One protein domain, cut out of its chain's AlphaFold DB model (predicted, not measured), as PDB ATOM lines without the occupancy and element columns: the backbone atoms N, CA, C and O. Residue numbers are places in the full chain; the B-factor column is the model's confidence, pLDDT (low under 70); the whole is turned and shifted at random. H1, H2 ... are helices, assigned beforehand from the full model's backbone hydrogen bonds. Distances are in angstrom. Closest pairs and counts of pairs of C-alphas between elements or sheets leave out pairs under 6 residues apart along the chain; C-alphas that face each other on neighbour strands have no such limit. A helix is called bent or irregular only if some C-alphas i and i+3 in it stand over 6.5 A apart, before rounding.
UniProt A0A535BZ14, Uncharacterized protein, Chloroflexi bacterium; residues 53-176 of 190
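This is residues 53 to 176 of the 190 residues of an uncharacterized protein of Chloroflexi bacterium (UniProt A0A535BZ14). Four helices, H2, H3, H4 and H5, zigzag as a curved wall that wraps part way round H7, which lies on the hollow side of the wall. Short H1 sits near the beginning of H7, and residues 146 to 151, with most of H6, stick out beyond the end of H5. The printed part has 124 residues with seven named helices, H1 to H7 in order, and no named strand; the class is all helix. H2, H3, H4, H5 and H7 form an up-and-down bundle, each running against the one before it. The whole is compact, with a radius of gyration of the C-alphas of 14.7 A, yet flat, spanning 41 by 38 by 20 A.

Begin at H1, residues 57 to 61, and go on to H2, residues 66 to 88; they are close but not clearly touching, C-alphas 58 and 68 being closest at 7.6 A. The hub is H3, residues 90 to 104, which forms a helical hairpin with H2, at a shallow tilt of 5 degrees, closest at C-alphas 83 and 93, 5.5 A. H4, residues 112 to 126, makes the next hairpin with H3, at 26 degrees, its C-alpha 119 being 4.4 A from C-alpha 95. H5, residues 130 to 142, makes a third with H4, at 23 degrees, C-alphas 124 and 133 being closest at 6.1 A. H6, residues 145 to 149, and H5 meet only through their link. H7, residues 156 to 175, touches H3 at a steep tilt of 38 degrees, opposite ways, closest at C-alphas 99 and 167, 6.3 A. With residues 170 to 175 alone H7 touches residues 78 to 86 of H2, closest at C-alphas 82 and 174, 5.5 A. H1 touches no helix but is near H7. Every O i to N i+4 pair is within hydrogen-bond range in H1, H4 and H6, against 18 of 19 in H2, 9 of 11 in H3, 8 of 9 in H5 and 13 of 16 in H7.

Find C-alpha 66 at (9.312, 17.374, 49.991); from there H2 runs 35.0 A to C-alpha 88 at (12.684, 43.044, 73.549). It is irregular, C-alphas 85 and 88 being 7.7 A apart; H7 is only just so, with 6.9 A from C-alpha 157 to 160. H3 measures 21.8 A, H4 21.9 A and H5 17.9 A. H7 runs 30.4 A to C-alpha 175 at (2.368, 37.276, 68.763).

The C-alphas farthest apart are those of His 88 and Lys 150, 43.3 A. The printed part has no cut and no long link. Its mean pLDDT is 70.3; low confidence covers, among others, residues 53 to 69, 104 to 112 and 151 to 162.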
ATOM      1  N   ASP A  53      16.219   6.091  60.894       44.56
ATOM      2  CA  ASP A  53      15.050   6.789  60.349       44.56
ATOM      3  C   ASP A  53      13.829   6.738  61.289       44.56
ATOM      4  O   ASP A  53      13.009   7.655  61.267       44.56
ATOM      5  N   ASP A  54      13.737   5.753  62.190       43.69
ATOM      6  CA  ASP A  54      12.616   5.610  63.140       43.69
ATOM      7  C   ASP A  54      12.676   6.587  64.331       43.69
ATOM      8  O   ASP A  54      11.680   6.794  65.026       43.69
ATOM      9  N   LEU A  55      13.827   7.226  64.565       44.38
ATOM     10  CA  LEU A  55      14.049   8.188  65.659       44.38
ATOM     11  C   LEU A  55      13.914   9.653  65.215       44.38
ATOM     12  O   LEU A  55      14.137  10.595  65.970       44.38
ATOM     13  N   THR A  56      13.516   9.871  63.972       46.62
ATOM     14  CA  THR A  56      13.327  11.203  63.402       46.62
ATOM     15  C   THR A  56      11.835  11.571  63.384       46.62
ATOM     16  O   THR A  56      10.957  10.711  63.472       46.62
ATOM     17  N   LEU A  57      11.504  12.846  63.137       42.84
ATOM     18  CA  LEU A  57      10.147  13.245  62.711       42.84
ATOM     19  C   LEU A  57       9.623  12.437  61.495       42.84
ATOM     20  O   LEU A  57       8.424  12.456  61.220       42.84
ATOM     21  N   HIS A  58      10.511  11.748  60.770       43.16
ATOM     22  CA  HIS A  58      10.213  10.829  59.671       43.16
ATOM     23  C   HIS A  58       9.473   9.568  60.169       43.16
ATOM     24  O   HIS A  58       8.536   9.137  59.502       43.16
ATOM     25  N   GLY A  59       9.789   9.052  61.367       44.44
ATOM     26  CA  GLY A  59       9.086   7.923  61.996       44.44
ATOM     27  C   GLY A  59       7.791   8.304  62.731       44.44
ATOM     28  O   GLY A  59       6.845   7.522  62.774       44.44
ATOM     29  N   ALA A  60       7.694   9.524  63.274       44.94
ATOM     30  CA  ALA A  60       6.527   9.949  64.061       44.94
ATOM     31  C   ALA A  60       5.319  10.420  63.220       44.94
ATOM     32  O   ALA A  60       4.192  10.391  63.709       44.94
ATOM     33  N   LEU A  61       5.537  10.868  61.974       46.81
ATOM     34  CA  LEU A  61       4.490  11.470  61.133       46.81
ATOM     35  C   LEU A  61       4.232  10.743  59.807       46.81
ATOM     36  O   LEU A  61       3.312  11.130  59.094       46.81
ATOM     37  N   SER A  62       4.987   9.694  59.457       50.12
ATOM     38  CA  SER A  62       4.847   8.996  58.160       50.12
ATOM     39  C   SER A  62       4.991   9.926  56.936       50.12
ATOM     40  O   SER A  62       4.463   9.642  55.863       50.12
ATOM     41  N   LEU A  63       5.658  11.078  57.089       49.78
ATOM     42  CA  LEU A  63       5.772  12.110  56.055       49.78
ATOM     43  C   LEU A  63       7.160  12.046  55.411       49.78
ATOM     44  O   LEU A  63       8.145  12.531  55.966       49.78
ATOM     45  N   THR A  64       7.233  11.460  54.219       50.72
ATOM     46  CA  THR A  64       8.464  11.346  53.423       50.72
ATOM     47  C   THR A  64       8.618  12.494  52.418       50.72
ATOM     48  O   THR A  64       7.644  12.969  51.833       50.72
ATOM     49  N   GLY A  65       9.864  12.907  52.154       62.12
ATOM     50  CA  GLY A  65      10.216  13.763  51.013       62.12
ATOM     51  C   GLY A  65       9.941  15.264  51.188       62.12
ATOM     52  O   GLY A  65      10.200  15.849  52.238       62.12
ATOM     53  N   VAL A  66       9.449  15.906  50.123       61.53
ATOM     54  CA  VAL A  66       9.312  17.374  49.991       61.53
ATOM     55  C   VAL A  66       8.464  17.994  51.106       61.53
ATOM     56  O   VAL A  66       8.745  19.105  51.549       61.53
ATOM     57  N   PHE A  67       7.464  17.267  51.605       60.81
ATOM     58  CA  PHE A  67       6.552  17.766  52.631       60.81
ATOM     59  C   PHE A  67       7.224  17.911  54.007       60.81
ATOM     60  O   PHE A  67       7.015  18.908  54.694       60.81
ATOM     61  N   ALA A  68       8.103  16.974  54.383       62.12
ATOM     62  CA  ALA A  68       8.899  17.086  55.606       62.12
ATOM     63  C   ALA A  68       9.878  18.268  55.528       62.12
ATOM     64  O   ALA A  68      10.054  19.007  56.497       62.12
ATOM     65  N   THR A  69      10.473  18.488  54.354       65.31
ATOM     66  CA  THR A  69      11.330  19.651  54.103       65.31
ATOM     67  C   THR A  69      10.536  20.952  54.200       65.31
ATOM     68  O   THR A  69      10.982  21.882  54.869       65.31
ATOM     69  N   ALA A  70       9.337  21.011  53.613       71.44
ATOM     70  CA  ALA A  70       8.461  22.176  53.696       71.44
ATOM     71  C   ALA A  70       8.056  22.489  55.146       71.44
ATOM     72  O   ALA A  70       8.137  23.642  55.568       71.44
ATOM     73  N   LEU A  71       7.705  21.470  55.938       71.62
ATOM     74  CA  LEU A  71       7.376  21.639  57.354       71.62
ATOM     75  C   LEU A  71       8.574  22.158  58.162       71.62
ATOM     76  O   LEU A  71       8.419  23.080  58.958       71.62
ATOM     77  N   ARG A  72       9.784  21.630  57.924       70.88
ATOM     78  CA  ARG A  72      11.015  22.133  58.561       70.88
ATOM     79  C   ARG A  72      11.272  23.595  58.210       70.88
ATOM     80  O   ARG A  72      11.569  24.385  59.100       70.88
ATOM     81  N   VAL A  73      11.120  23.969  56.939       76.19
ATOM     82  CA  VAL A  73      11.264  25.363  56.492       76.19
ATOM     83  C   VAL A  73      10.230  26.262  57.173       76.19
ATOM     84  O   VAL A  73      10.580  27.350  57.628       76.19
ATOM     85  N   LEU A  74       8.987  25.798  57.317       79.25
ATOM     86  CA  LEU A  74       7.926  26.534  58.002       79.25
ATOM     87  C   LEU A  74       8.234  26.730  59.494       79.25
ATOM     88  O   LEU A  74       8.096  27.842  60.002       79.25
ATOM     89  N   ILE A  75       8.716  25.690  60.179       76.00
ATOM     90  CA  ILE A  75       9.147  25.758  61.585       76.00
ATOM     91  C   ILE A  75      10.299  26.751  61.749       76.00
ATOM     92  O   ILE A  75      10.250  27.614  62.625       76.00
ATOM     93  N   ILE A  76      11.308  26.684  60.875       79.31
ATOM     94  CA  ILE A  76      12.429  27.631  60.875       79.31
ATOM     95  C   ILE A  76      11.908  29.060  60.679       79.31
ATOM     96  O   ILE A  76      12.263  29.950  61.451       79.31
ATOM     97  N   GLY A  77      11.025  29.284  59.703       79.25
ATOM     98  CA  GLY A  77      10.406  30.586  59.455       79.25
ATOM     99  C   GLY A  77       9.640  31.120  60.669       79.25
ATOM    100  O   GLY A  77       9.816  32.279  61.042       79.25
ATOM    101  N   ALA A  78       8.856  30.268  61.335       78.38
ATOM    102  CA  ALA A  78       8.117  30.624  62.544       78.38
ATOM    103  C   ALA A  78       9.051  31.005  63.704       78.38
ATOM    104  O   ALA A  78       8.826  32.022  64.359       78.38
ATOM    105  N   VAL A  79      10.134  30.246  63.918       80.75
ATOM    106  CA  VAL A  79      11.160  30.546  64.932       80.75
ATOM    107  C   VAL A  79      11.828  31.890  64.650       80.75
ATOM    108  O   VAL A  79      11.997  32.690  65.571       80.75
ATOM    109  N   LEU A  80      12.183  32.173  63.394       80.00
ATOM    110  CA  LEU A  80      12.805  33.444  63.010       80.00
ATOM    111  C   LEU A  80      11.845  34.627  63.199       80.00
ATOM    112  O   LEU A  80      12.228  35.641  63.785       80.00
ATOM    113  N   ALA A  81      10.588  34.485  62.775       79.31
ATOM    114  CA  ALA A  81       9.569  35.520  62.931       79.31
ATOM    115  C   ALA A  81       9.249  35.802  64.411       79.31
ATOM    116  O   ALA A  81       9.186  36.962  64.826       79.31
ATOM    117  N   ALA A  82       9.111  34.752  65.227       76.31
ATOM    118  CA  ALA A  82       8.912  34.877  66.669       76.31
ATOM    119  C   ALA A  82      10.143  35.482  67.368       76.31
ATOM    120  O   ALA A  82       9.983  36.343  68.229       76.31
ATOM    121  N   SER A  83      11.363  35.138  66.940       77.62
ATOM    122  CA  SER A  83      12.604  35.743  67.461       77.62
ATOM    123  C   SER A  83      12.688  37.245  67.164       77.62
ATOM    124  O   SER A  83      13.096  38.022  68.024       77.62
ATOM    125  N   TYR A  84      12.248  37.676  65.977       76.69
ATOM    126  CA  TYR A  84      12.193  39.096  65.611       76.69
ATOM    127  C   TYR A  84      11.167  39.889  66.439       76.69
ATOM    128  O   TYR A  84      11.406  41.049  66.793       76.69
ATOM    129  N   LYS A  85      10.025  39.270  66.771       77.12
ATOM    130  CA  LYS A  85       8.995  39.858  67.645       77.12
ATOM    131  C   LYS A  85       9.432  39.907  69.112       77.12
ATOM    132  O   LYS A  85       9.241  40.932  69.760       77.12
ATOM    133  N   LEU A  86      10.089  38.857  69.602       71.31
ATOM    134  CA  LEU A  86      10.606  38.743  70.972       71.31
ATOM    135  C   LEU A  86      11.938  39.472  71.204       71.31
ATOM    136  O   LEU A  86      12.538  39.324  72.264       71.31
ATOM    137  N   ARG A  87      12.403  40.310  70.268       68.38
ATOM    138  CA  ARG A  87      13.676  41.053  70.387       68.38
ATOM    139  C   ARG A  87      13.823  41.878  71.678       68.38
ATOM    140  O   ARG A  87      14.944  42.123  72.115       68.38
ATOM    141  N   HIS A  88      12.708  42.291  72.289       66.31
ATOM    142  CA  HIS A  88      12.684  43.044  73.549       66.31
ATOM    143  C   HIS A  88      12.768  42.155  74.809       66.31
ATOM    144  O   HIS A  88      13.053  42.675  75.883       66.31
ATOM    145  N   SER A  89      12.596  40.833  74.683       67.06
ATOM    146  CA  SER A  89      12.638  39.846  75.775       67.06
ATOM    147  C   SER A  89      13.743  38.806  75.519       67.06
ATOM    148  O   SER A  89      13.479  37.745  74.951       67.06
ATOM    149  N   PRO A  90      15.009  39.122  75.876       64.62
ATOM    150  CA  PRO A  90      16.172  38.272  75.622       64.62
ATOM    151  C   PRO A  90      16.016  36.821  76.046       64.62
ATOM    152  O   PRO A  90      16.535  35.935  75.364       64.62
ATOM    153  N   GLY A  91      15.396  36.600  77.204       73.81
ATOM    154  CA  GLY A  91      15.425  35.298  77.835       73.81
ATOM    155  C   GLY A  91      14.554  34.293  77.089       73.81
ATOM    156  O   GLY A  91      14.873  33.118  77.158       73.81
ATOM    157  N   LEU A  92      13.536  34.736  76.328       77.19
ATOM    158  CA  LEU A  92      12.604  33.854  75.614       77.19
ATOM    159  C   LEU A  92      13.122  33.472  74.230       77.19
ATOM    160  O   LEU A  92      12.758  32.429  73.690       77.19
ATOM    161  N   VAL A  93      14.002  34.292  73.651       78.56
ATOM    162  CA  VAL A  93      14.592  34.032  72.329       78.56
ATOM    163  C   VAL A  93      15.507  32.806  72.371       78.56
ATOM    164  O   VAL A  93      15.510  32.005  71.439       78.56
ATOM    165  N   ILE A  94      16.279  32.641  73.447       78.06
ATOM    166  CA  ILE A  94      17.204  31.513  73.621       78.06
ATOM    167  C   ILE A  94      16.461  30.161  73.696       78.06
ATOM    168  O   ILE A  94      16.755  29.307  72.858       78.06
ATOM    169  N   PRO A  95      15.487  29.940  74.600       79.75
ATOM    170  CA  PRO A  95      14.738  28.694  74.680       79.75
ATOM    171  C   PRO A  95      13.904  28.456  73.423       79.75
ATOM    172  O   PRO A  95      13.887  27.330  72.939       79.75
ATOM    173  N   LEU A  96      13.312  29.492  72.812       80.56
ATOM    174  CA  LEU A  96      12.646  29.366  71.510       80.56
ATOM    175  C   LEU A  96      13.601  28.820  70.439       80.56
ATOM    176  O   LEU A  96      13.244  27.929  69.669       80.56
ATOM    177  N   ALA A  97      14.827  29.338  70.390       79.94
ATOM    178  CA  ALA A  97      15.820  28.925  69.413       79.94
ATOM    179  C   ALA A  97      16.404  27.529  69.704       79.94
ATOM    180  O   ALA A  97      16.790  26.843  68.755       79.94
ATOM    181  N   ILE A  98      16.479  27.114  70.974       80.88
ATOM    182  CA  ILE A  98      16.860  25.755  71.392       80.88
ATOM    183  C   ILE A  98      15.763  24.768  70.990       80.88
ATOM    184  O   ILE A  98      16.036  23.868  70.201       80.88
ATOM    185  N   VAL A  99      14.520  24.990  71.430       79.62
ATOM    186  CA  VAL A  99      13.369  24.124  71.121       79.62
ATOM    187  C   VAL A  99      13.150  24.033  69.611       79.62
ATOM    188  O   VAL A  99      13.006  22.945  69.071       79.62
ATOM    189  N   GLY A 100      13.229  25.155  68.889       75.31
ATOM    190  CA  GLY A 100      13.131  25.152  67.429       75.31
ATOM    191  C   GLY A 100      14.245  24.359  66.736       75.31
ATOM    192  O   GLY A 100      14.021  23.809  65.663       75.31
ATOM    193  N   SER A 101      15.437  24.275  67.336       76.25
ATOM    194  CA  SER A 101      16.533  23.459  66.795       76.25
ATOM    195  C   SER A 101      16.340  21.973  67.122       76.25
ATOM    196  O   SER A 101      16.616  21.145  66.258       76.25
ATOM    197  N   LEU A 102      15.821  21.649  68.312       74.50
ATOM    198  CA  LEU A 102      15.473  20.279  68.713       74.50
ATOM    199  C   LEU A 102      14.374  19.695  67.817       74.50
ATOM    200  O   LEU A 102      14.562  18.626  67.254       74.50
ATOM    201  N   VAL A 103      13.309  20.456  67.546       71.44
ATOM    202  CA  VAL A 103      12.200  20.015  66.677       71.44
ATOM    203  C   VAL A 103      12.647  19.768  65.226       71.44
ATOM    204  O   VAL A 103      12.062  18.950  64.518       71.44
ATOM    205  N   VAL A 104      13.666  20.483  64.738       67.69
ATOM    206  CA  VAL A 104      14.174  20.317  63.362       67.69
ATOM    207  C   VAL A 104      15.196  19.178  63.263       67.69
ATOM    208  O   VAL A 104      15.306  18.554  62.201       67.69
ATOM    209  N   SER A 105      15.932  18.901  64.341       63.97
ATOM    210  CA  SER A 105      16.923  17.829  64.390       63.97
ATOM    211  C   SER A 105      16.255  16.465  64.608       63.97
ATOM    212  O   SER A 105      15.324  16.350  65.400       63.97
ATOM    213  N   PRO A 106      16.720  15.395  63.941       53.69
ATOM    214  CA  PRO A 106      16.460  14.031  64.388       53.69
ATOM    215  C   PRO A 106      16.826  13.868  65.862       53.69
ATOM    216  O   PRO A 106      17.931  14.256  66.249       53.69
ATOM    217  N   TYR A 107      15.937  13.271  66.656       53.12
ATOM    218  CA  TYR A 107      16.324  12.772  67.966       53.12
ATOM    219  C   TYR A 107      17.291  11.623  67.753       53.12
ATOM    220  O   TYR A 107      17.001  10.700  66.999       53.12
ATOM    221  N   LEU A 108      18.446  11.667  68.402       49.78
ATOM    222  CA  LEU A 108      19.357  10.526  68.381       49.78
ATOM    223  C   LEU A 108      19.549   9.957  69.787       49.78
ATOM    224  O   LEU A 108      19.792   8.759  69.894       49.78
ATOM    225  N   HIS A 109      19.394  10.752  70.861       57.69
ATOM    226  CA  HIS A 109      19.718  10.302  72.220       57.69
ATOM    227  C   HIS A 109      18.877  10.967  73.326       57.69
ATOM    228  O   HIS A 109      18.475  12.122  73.234       57.69
ATOM    229  N   GLY A 110      18.687  10.264  74.452       59.94
ATOM    230  CA  GLY A 110      18.041  10.817  75.655       59.94
ATOM    231  C   GLY A 110      18.773  12.019  76.276       59.94
ATOM    232  O   GLY A 110      18.182  12.747  77.067       59.94
ATOM    233  N   SER A 111      20.029  12.271  75.887       64.81
ATOM    234  CA  SER A 111      20.781  13.484  76.237       64.81
ATOM    235  C   SER A 111      20.112  14.767  75.742       64.81
ATOM    236  O   SER A 111      20.280  15.817  76.360       64.81
ATOM    237  N   ASP A 112      19.311  14.688  74.679       69.31
ATOM    238  CA  ASP A 112      18.624  15.842  74.094       69.31
ATOM    239  C   ASP A 112      17.553  16.400  75.057       69.31
ATOM    240  O   ASP A 112      17.285  17.604  75.081       69.31
ATOM    241  N   LEU A 113      17.042  15.563  75.972       71.12
ATOM    242  CA  LEU A 113      16.121  15.977  77.038       71.12
ATOM    243  C   LEU A 113      16.763  16.947  78.038       71.12
ATOM    244  O   LEU A 113      16.055  17.735  78.661       71.12
ATOM    245  N   VAL A 114      18.093  16.937  78.182       76.06
ATOM    246  CA  VAL A 114      18.808  17.894  79.044       76.06
ATOM    247  C   VAL A 114      18.735  19.300  78.450       76.06
ATOM    248  O   VAL A 114      18.506  20.267  79.176       76.06
ATOM    249  N   LEU A 115      18.866  19.418  77.124       77.50
ATOM    250  CA  LEU A 115      18.707  20.689  76.412       77.50
ATOM    251  C   LEU A 115      17.262  21.188  76.485       77.50
ATOM    252  O   LEU A 115      17.043  22.379  76.719       77.50
ATOM    253  N   LEU A 116      16.285  20.285  76.358       77.31
ATOM    254  CA  LEU A 116      14.872  20.618  76.543       77.31
ATOM    255  C   LEU A 116      14.587  21.087  77.978       77.31
ATOM    256  O   LEU A 116      13.894  22.085  78.175       77.31
ATOM    257  N   ALA A 117      15.161  20.422  78.982       78.88
ATOM    258  CA  ALA A 117      15.015  20.810  80.379       78.88
ATOM    259  C   ALA A 117      15.644  22.181  80.666       78.88
ATOM    260  O   ALA A 117      15.024  23.002  81.342       78.88
ATOM    261  N   ALA A 118      16.827  22.459  80.111       82.69
ATOM    262  CA  ALA A 118      17.473  23.764  80.215       82.69
ATOM    263  C   ALA A 118      16.637  24.873  79.552       82.69
ATOM    264  O   ALA A 118      16.462  25.943  80.133       82.69
ATOM    265  N   ALA A 119      16.062  24.610  78.374       82.44
ATOM    266  CA  ALA A 119      15.156  25.546  77.712       82.44
ATOM    267  C   ALA A 119      13.880  25.785  78.539       82.44
ATOM    268  O   ALA A 119      13.473  26.930  78.727       82.44
ATOM    269  N   GLY A 120      13.289  24.723  79.093       81.00
ATOM    270  CA  GLY A 120      12.149  24.821  80.004       81.00
ATOM    271  C   GLY A 120      12.460  25.654  81.248       81.00
ATOM    272  O   GLY A 120      11.630  26.448  81.680       81.00
ATOM    273  N   TRP A 121      13.679  25.551  81.780       83.56
ATOM    274  CA  TRP A 121      14.108  26.326  82.943       83.56
ATOM    275  C   TRP A 121      14.199  27.822  82.635       83.56
ATOM    276  O   TRP A 121      13.736  28.647  83.417       83.56
ATOM    277  N   MET A 122      14.728  28.184  81.463       82.75
ATOM    278  CA  MET A 122      14.763  29.582  81.017       82.75
ATOM    279  C   MET A 122      13.350  30.170  80.896       82.75
ATOM    280  O   MET A 122      13.107  31.287  81.345       82.75
ATOM    281  N   VAL A 123      12.399  29.398  80.359       81.38
ATOM    282  CA  VAL A 123      10.988  29.814  80.272       81.38
ATOM    283  C   VAL A 123      10.353  29.933  81.661       81.38
ATOM    284  O   VAL A 123       9.593  30.866  81.902       81.38
ATOM    285  N   TRP A 124      10.675  29.024  82.584       82.19
ATOM    286  CA  TRP A 124      10.173  29.045  83.962       82.19
ATOM    287  C   TRP A 124      10.566  30.311  84.734       82.19
ATOM    288  O   TRP A 124       9.772  30.826  85.533       82.19
ATOM    289  N   GLU A 125      11.792  30.788  84.509       83.00
ATOM    290  CA  GLU A 125      12.325  31.984  85.159       83.00
ATOM    291  C   GLU A 125      11.679  33.259  84.606       83.00
ATOM    292  O   GLU A 125      11.318  34.161  85.357       83.00
ATOM    293  N   GLU A 126      11.468  33.322  83.294       78.06
ATOM    294  CA  GLU A 126      10.968  34.534  82.641       78.06
ATOM    295  C   GLU A 126       9.438  34.629  82.594       78.06
ATOM    296  O   GLU A 126       8.890  35.720  82.433       78.06
ATOM    297  N   ARG A 127       8.730  33.502  82.748       76.38
ATOM    298  CA  ARG A 127       7.262  33.434  82.800       76.38
ATOM    299  C   ARG A 127       6.793  32.804  84.116       76.38
ATOM    300  O   ARG A 127       6.630  31.584  84.198       76.38
ATOM    301  N   PRO A 128       6.523  33.615  85.157       73.75
ATOM    302  CA  PRO A 128       6.087  33.105  86.454       73.75
ATOM    303  C   PRO A 128       4.653  32.558  86.463       73.75
ATOM    304  O   PRO A 128       4.275  31.879  87.421       73.75
ATOM    305  N   ALA A 129       3.850  32.843  85.433       77.12
ATOM    306  CA  ALA A 129       2.466  32.399  85.364       77.12
ATOM    307  C   ALA A 129       2.325  30.866  85.465       77.12
ATOM    308  O   ALA A 129       3.024  30.090  84.806       77.12
ATOM    309  N   LEU A 130       1.345  30.426  86.261       74.94
ATOM    310  CA  LEU A 130       1.034  29.008  86.489       74.94
ATOM    311  C   LEU A 130       0.733  28.245  85.193       74.94
ATOM    312  O   LEU A 130       1.063  27.066  85.097       74.94
ATOM    313  N   ALA A 131       0.183  28.924  84.184       75.88
ATOM    314  CA  ALA A 131      -0.078  28.358  82.864       75.88
ATOM    315  C   ALA A 131       1.195  27.869  82.143       75.88
ATOM    316  O   ALA A 131       1.112  26.939  81.348       75.88
ATOM    317  N   TRP A 132       2.363  28.451  82.438       76.75
ATOM    318  CA  TRP A 132       3.661  28.002  81.920       76.75
ATOM    319  C   TRP A 132       4.327  26.990  82.844       76.75
ATOM    320  O   TRP A 132       4.888  25.993  82.392       76.75
ATOM    321  N   ARG A 133       4.226  27.209  84.156       80.19
ATOM    322  CA  ARG A 133       4.870  26.360  85.162       80.19
ATOM    323  C   ARG A 133       4.246  24.972  85.261       80.19
ATOM    324  O   ARG A 133       4.968  23.984  85.306       80.19
ATOM    325  N   ALA A 134       2.919  24.868  85.251       78.44
ATOM    326  CA  ALA A 134       2.227  23.584  85.345       78.44
ATOM    327  C   ALA A 134       2.637  22.583  84.238       78.44
ATOM    328  O   ALA A 134       3.036  21.470  84.585       78.44
ATOM    329  N   PRO A 135       2.621  22.939  82.934       79.31
ATOM    330  CA  PRO A 135       3.042  22.010  81.886       79.31
ATOM    331  C   PRO A 135       4.548  21.718  81.909       79.31
ATOM    332  O   PRO A 135       4.937  20.581  81.649       79.31
ATOM    333  N   LEU A 136       5.400  22.688  82.266       81.25
ATOM    334  CA  LEU A 136       6.847  22.464  82.393       81.25
ATOM    335  C   LEU A 136       7.181  21.501  83.542       81.25
ATOM    336  O   LEU A 136       7.951  20.561  83.350       81.25
ATOM    337  N   ALA A 137       6.553  21.675  84.709       81.94
ATOM    338  CA  ALA A 137       6.714  20.777  85.850       81.94
ATOM    339  C   ALA A 137       6.222  19.361  85.535       81.94
ATOM    340  O   ALA A 137       6.891  18.385  85.876       81.94
ATOM    341  N   LEU A 138       5.082  19.244  84.844       80.00
ATOM    342  CA  LEU A 138       4.572  17.961  84.365       80.00
ATOM    343  C   LEU A 138       5.572  17.299  83.404       80.00
ATOM    344  O   LEU A 138       5.874  16.118  83.552       80.00
ATOM    345  N   GLY A 139       6.129  18.066  82.463       75.50
ATOM    346  CA  GLY A 139       7.153  17.599  81.528       75.50
ATOM    347  C   GLY A 139       8.408  17.081  82.234       75.50
ATOM    348  O   GLY A 139       8.865  15.981  81.932       75.50
ATOM    349  N   TRP A 140       8.929  17.811  83.224       79.69
ATOM    350  CA  TRP A 140      10.078  17.360  84.020       79.69
ATOM    351  C   TRP A 140       9.780  16.125  84.864       79.69
ATOM    352  O   TRP A 140      10.621  15.234  84.959       79.69
ATOM    353  N   PHE A 141       8.586  16.036  85.451       79.62
ATOM    354  CA  PHE A 141       8.177  14.848  86.192       79.62
ATOM    355  C   PHE A 141       8.143  13.617  85.280       79.62
ATOM    356  O   PHE A 141       8.702  12.579  85.628       79.62
ATOM    357  N   LEU A 142       7.568  13.755  84.082       72.19
ATOM    358  CA  LEU A 142       7.522  12.702  83.064       72.19
ATOM    359  C   LEU A 142       8.911  12.350  82.500       72.19
ATOM    360  O   LEU A 142       9.118  11.210  82.084       72.19
ATOM    361  N   ALA A 143       9.863  13.292  82.530       69.88
ATOM    362  CA  ALA A 143      11.267  13.087  82.157       69.88
ATOM    363  C   ALA A 143      12.085  12.345  83.228       69.88
ATOM    364  O   ALA A 143      13.264  12.062  83.012       69.88
ATOM    365  N   SER A 144      11.502  12.059  84.398       74.00
ATOM    366  CA  SER A 144      12.234  11.481  85.523       74.00
ATOM    367  C   SER A 144      12.853  10.118  85.168       74.00
ATOM    368  O   SER A 144      12.127   9.205  84.749       74.00
ATOM    369  N   PRO A 145      14.162   9.910  85.434       68.19
ATOM    370  CA  PRO A 145      14.832   8.623  85.232       68.19
ATOM    371  C   PRO A 145      14.153   7.480  85.990       68.19
ATOM    372  O   PRO A 145      14.191   6.331  85.564       68.19
ATOM    373  N   TYR A 146      13.490   7.794  87.104       67.50
ATOM    374  CA  TYR A 146      12.766   6.813  87.901       67.50
ATOM    375  C   TYR A 146      11.558   6.235  87.152       67.50
ATOM    376  O   TYR A 146      11.327   5.028  87.195       67.50
ATOM    377  N   LEU A 147      10.813   7.070  86.419       66.75
ATOM    378  CA  LEU A 147       9.702   6.608  85.579       66.75
ATOM    379  C   LEU A 147      10.207   5.837  84.359       66.75
ATOM    380  O   LEU A 147       9.562   4.874  83.944       66.75
ATOM    381  N   TYR A 148      11.375   6.219  83.835       67.12
ATOM    382  CA  TYR A 148      12.044   5.497  82.754       67.12
ATOM    383  C   TYR A 148      12.445   4.081  83.175       67.12
ATOM    384  O   TYR A 148      12.056   3.110  82.532       67.12
ATOM    385  N   LEU A 149      13.113   3.941  84.323       69.00
ATOM    386  CA  LEU A 149      13.507   2.642  84.879       69.00
ATOM    387  C   LEU A 149      12.306   1.759  85.258       69.00
ATOM    388  O   LEU A 149      12.409   0.537  85.236       69.00
ATOM    389  N   LYS A 150      11.158   2.365  85.584       72.69
ATOM    390  CA  LYS A 150       9.893   1.665  85.870       72.69
ATOM    391  C   LYS A 150       9.085   1.300  84.615       72.69
ATOM    392  O   LYS A 150       8.014   0.716  84.758       72.69
ATOM    393  N   GLY A 151       9.542   1.665  83.413       64.94
ATOM    394  CA  GLY A 151       8.807   1.452  82.158       64.94
ATOM    395  C   GLY A 151       7.536   2.302  82.015       64.94
ATOM    396  O   GLY A 151       6.729   2.060  81.122       64.94
ATOM    397  N   ALA A 152       7.350   3.293  82.889       62.12
ATOM    398  CA  ALA A 152       6.185   4.177  82.928       62.12
ATOM    399  C   ALA A 152       6.437   5.534  82.241       62.12
ATOM    400  O   ALA A 152       5.530   6.362  82.163       62.12
ATOM    401  N   SER A 153       7.656   5.792  81.754       59.22
ATOM    402  CA  SER A 153       7.978   7.008  81.001       59.22
ATOM    403  C   SER A 153       7.356   7.001  79.608       59.22
ATOM    404  O   SER A 153       7.215   5.946  78.978       59.22
ATOM    405  N   LEU A 154       7.093   8.191  79.062       61.19
ATOM    406  CA  LEU A 154       6.788   8.317  77.641       61.19
ATOM    407  C   LEU A 154       7.930   7.726  76.809       61.19
ATOM    408  O   LEU A 154       9.096   8.085  76.988       61.19
ATOM    409  N   HIS A 155       7.575   6.834  75.884       62.66
ATOM    410  CA  HIS A 155       8.503   6.330  74.876       62.66
ATOM    411  C   HIS A 155       9.104   7.508  74.095       62.66
ATOM    412  O   HIS A 155       8.398   8.484  73.836       62.66
ATOM    413  N   LEU A 156      10.375   7.398  73.681       62.06
ATOM    414  CA  LEU A 156      11.108   8.456  72.959       62.06
ATOM    415  C   LEU A 156      10.312   9.044  71.778       62.06
ATOM    416  O   LEU A 156      10.323  10.251  71.574       62.06
ATOM    417  N   ASN A 157       9.528   8.214  71.082       62.12
ATOM    418  CA  ASN A 157       8.619   8.607  69.997       62.12
ATOM    419  C   ASN A 157       7.644   9.751  70.362       62.12
ATOM    420  O   ASN A 157       7.259  10.524  69.488       62.12
ATOM    421  N   ARG A 158       7.237   9.880  71.632       67.12
ATOM    422  CA  ARG A 158       6.196  10.832  72.058       67.12
ATOM    423  C   ARG A 158       6.732  12.171  72.569       67.12
ATOM    424  O   ARG A 158       5.951  13.106  72.716       67.12
ATOM    425  N   TRP A 159       8.036  12.286  72.811       65.81
ATOM    426  CA  TRP A 159       8.681  13.533  73.244       65.81
ATOM    427  C   TRP A 159       8.628  14.679  72.215       65.81
ATOM    428  O   TRP A 159       8.357  15.806  72.634       65.81
ATOM    429  N   PRO A 160       8.738  14.434  70.892       67.19
ATOM    430  CA  PRO A 160       8.573  15.480  69.879       67.19
ATOM    431  C   PRO A 160       7.244  16.242  69.981       67.19
ATOM    432  O   PRO A 160       7.186  17.434  69.689       67.19
ATOM    433  N   TRP A 161       6.166  15.594  70.441       67.75
ATOM    434  CA  TRP A 161       4.872  16.259  70.631       67.75
ATOM    435  C   TRP A 161       4.904  17.319  71.735       67.75
ATOM    436  O   TRP A 161       4.291  18.376  71.580       67.75
ATOM    437  N   LEU A 162       5.637  17.068  72.826       69.94
ATOM    438  CA  LEU A 162       5.823  18.047  73.900       69.94
ATOM    439  C   LEU A 162       6.634  19.250  73.417       69.94
ATOM    440  O   LEU A 162       6.311  20.384  73.762       69.94
ATOM    441  N   GLU A 163       7.644  19.027  72.581       70.75
ATOM    442  CA  GLU A 163       8.430  20.119  72.009       70.75
ATOM    443  C   GLU A 163       7.648  20.957  71.015       70.75
ATOM    444  O   GLU A 163       7.738  22.179  71.056       70.75
ATOM    445  N   ILE A 164       6.854  20.324  70.147       74.31
ATOM    446  CA  ILE A 164       5.967  21.038  69.228       74.31
ATOM    447  C   ILE A 164       4.960  21.866  70.030       74.31
ATOM    448  O   ILE A 164       4.739  23.030  69.704       74.31
ATOM    449  N   ALA A 165       4.386  21.311  71.103       78.88
ATOM    450  CA  ALA A 165       3.479  22.048  71.977       78.88
ATOM    451  C   ALA A 165       4.172  23.252  72.640       78.88
ATOM    452  O   ALA A 165       3.623  24.354  72.628       78.88
ATOM    453  N   LEU A 166       5.391  23.072  73.159       74.50
ATOM    454  CA  LEU A 166       6.178  24.150  73.763       74.50
ATOM    455  C   LEU A 166       6.573  25.215  72.729       74.50
ATOM    456  O   LEU A 166       6.467  26.410  72.998       74.50
ATOM    457  N   LEU A 167       6.977  24.797  71.528       77.75
ATOM    458  CA  LEU A 167       7.300  25.681  70.415       77.75
ATOM    459  C   LEU A 167       6.082  26.511  70.009       77.75
ATOM    460  O   LEU A 167       6.189  27.728  69.886       77.75
ATOM    461  N   LEU A 168       4.927  25.869  69.824       79.69
ATOM    462  CA  LEU A 168       3.681  26.551  69.489       79.69
ATOM    463  C   LEU A 168       3.289  27.531  70.589       79.69
ATOM    464  O   LEU A 168       2.957  28.669  70.276       79.69
ATOM    465  N   ALA A 169       3.389  27.142  71.861       78.12
ATOM    466  CA  ALA A 169       3.120  28.043  72.973       78.12
ATOM    467  C   ALA A 169       4.034  29.280  72.925       78.12
ATOM    468  O   ALA A 169       3.546  30.400  73.057       78.12
ATOM    469  N   LEU A 170       5.341  29.105  72.688       74.12
ATOM    470  CA  LEU A 170       6.307  30.209  72.599       74.12
ATOM    471  C   LEU A 170       6.071  31.102  71.373       74.12
ATOM    472  O   LEU A 170       6.176  32.325  71.474       74.12
ATOM    473  N   VAL A 171       5.719  30.515  70.226       79.31
ATOM    474  CA  VAL A 171       5.348  31.268  69.023       79.31
ATOM    475  C   VAL A 171       4.066  32.050  69.280       79.31
ATOM    476  O   VAL A 171       4.047  33.249  69.043       79.31
ATOM    477  N   ILE A 172       3.018  31.439  69.831       79.75
ATOM    478  CA  ILE A 172       1.779  32.161  70.147       79.75
ATOM    479  C   ILE A 172       2.072  33.284  71.147       79.75
ATOM    480  O   ILE A 172       1.642  34.405  70.913       79.75
ATOM    481  N   ALA A 173       2.884  33.042  72.180       72.75
ATOM    482  CA  ALA A 173       3.279  34.056  73.158       72.75
ATOM    483  C   ALA A 173       4.047  35.247  72.555       72.75
ATOM    484  O   ALA A 173       3.980  36.357  73.085       72.75
ATOM    485  N   ALA A 174       4.775  35.031  71.454       73.06
ATOM    486  CA  ALA A 174       5.477  36.086  70.724       73.06
ATOM    487  C   ALA A 174       4.523  37.030  69.971       73.06
ATOM    488  O   ALA A 174       4.857  38.196  69.745       73.06
ATOM    489  N   TRP A 175       3.354  36.531  69.557       72.94
ATOM    490  CA  TRP A 175       2.368  37.276  68.763       72.94
ATOM    491  C   TRP A 175       1.177  37.759  69.591       72.94
ATOM    492  O   TRP A 175       0.624  38.819  69.309       72.94
ATOM    493  N   TRP A 176       0.819  37.009  70.626       68.12
ATOM    494  CA  TRP A 176      -0.241  37.301  71.570       68.12
ATOM    495  C   TRP A 176       0.344  37.173  72.976       68.12
ATOM    496  O   TRP A 176       0.677  36.060  73.381       68.12
TER     497      TRP A 176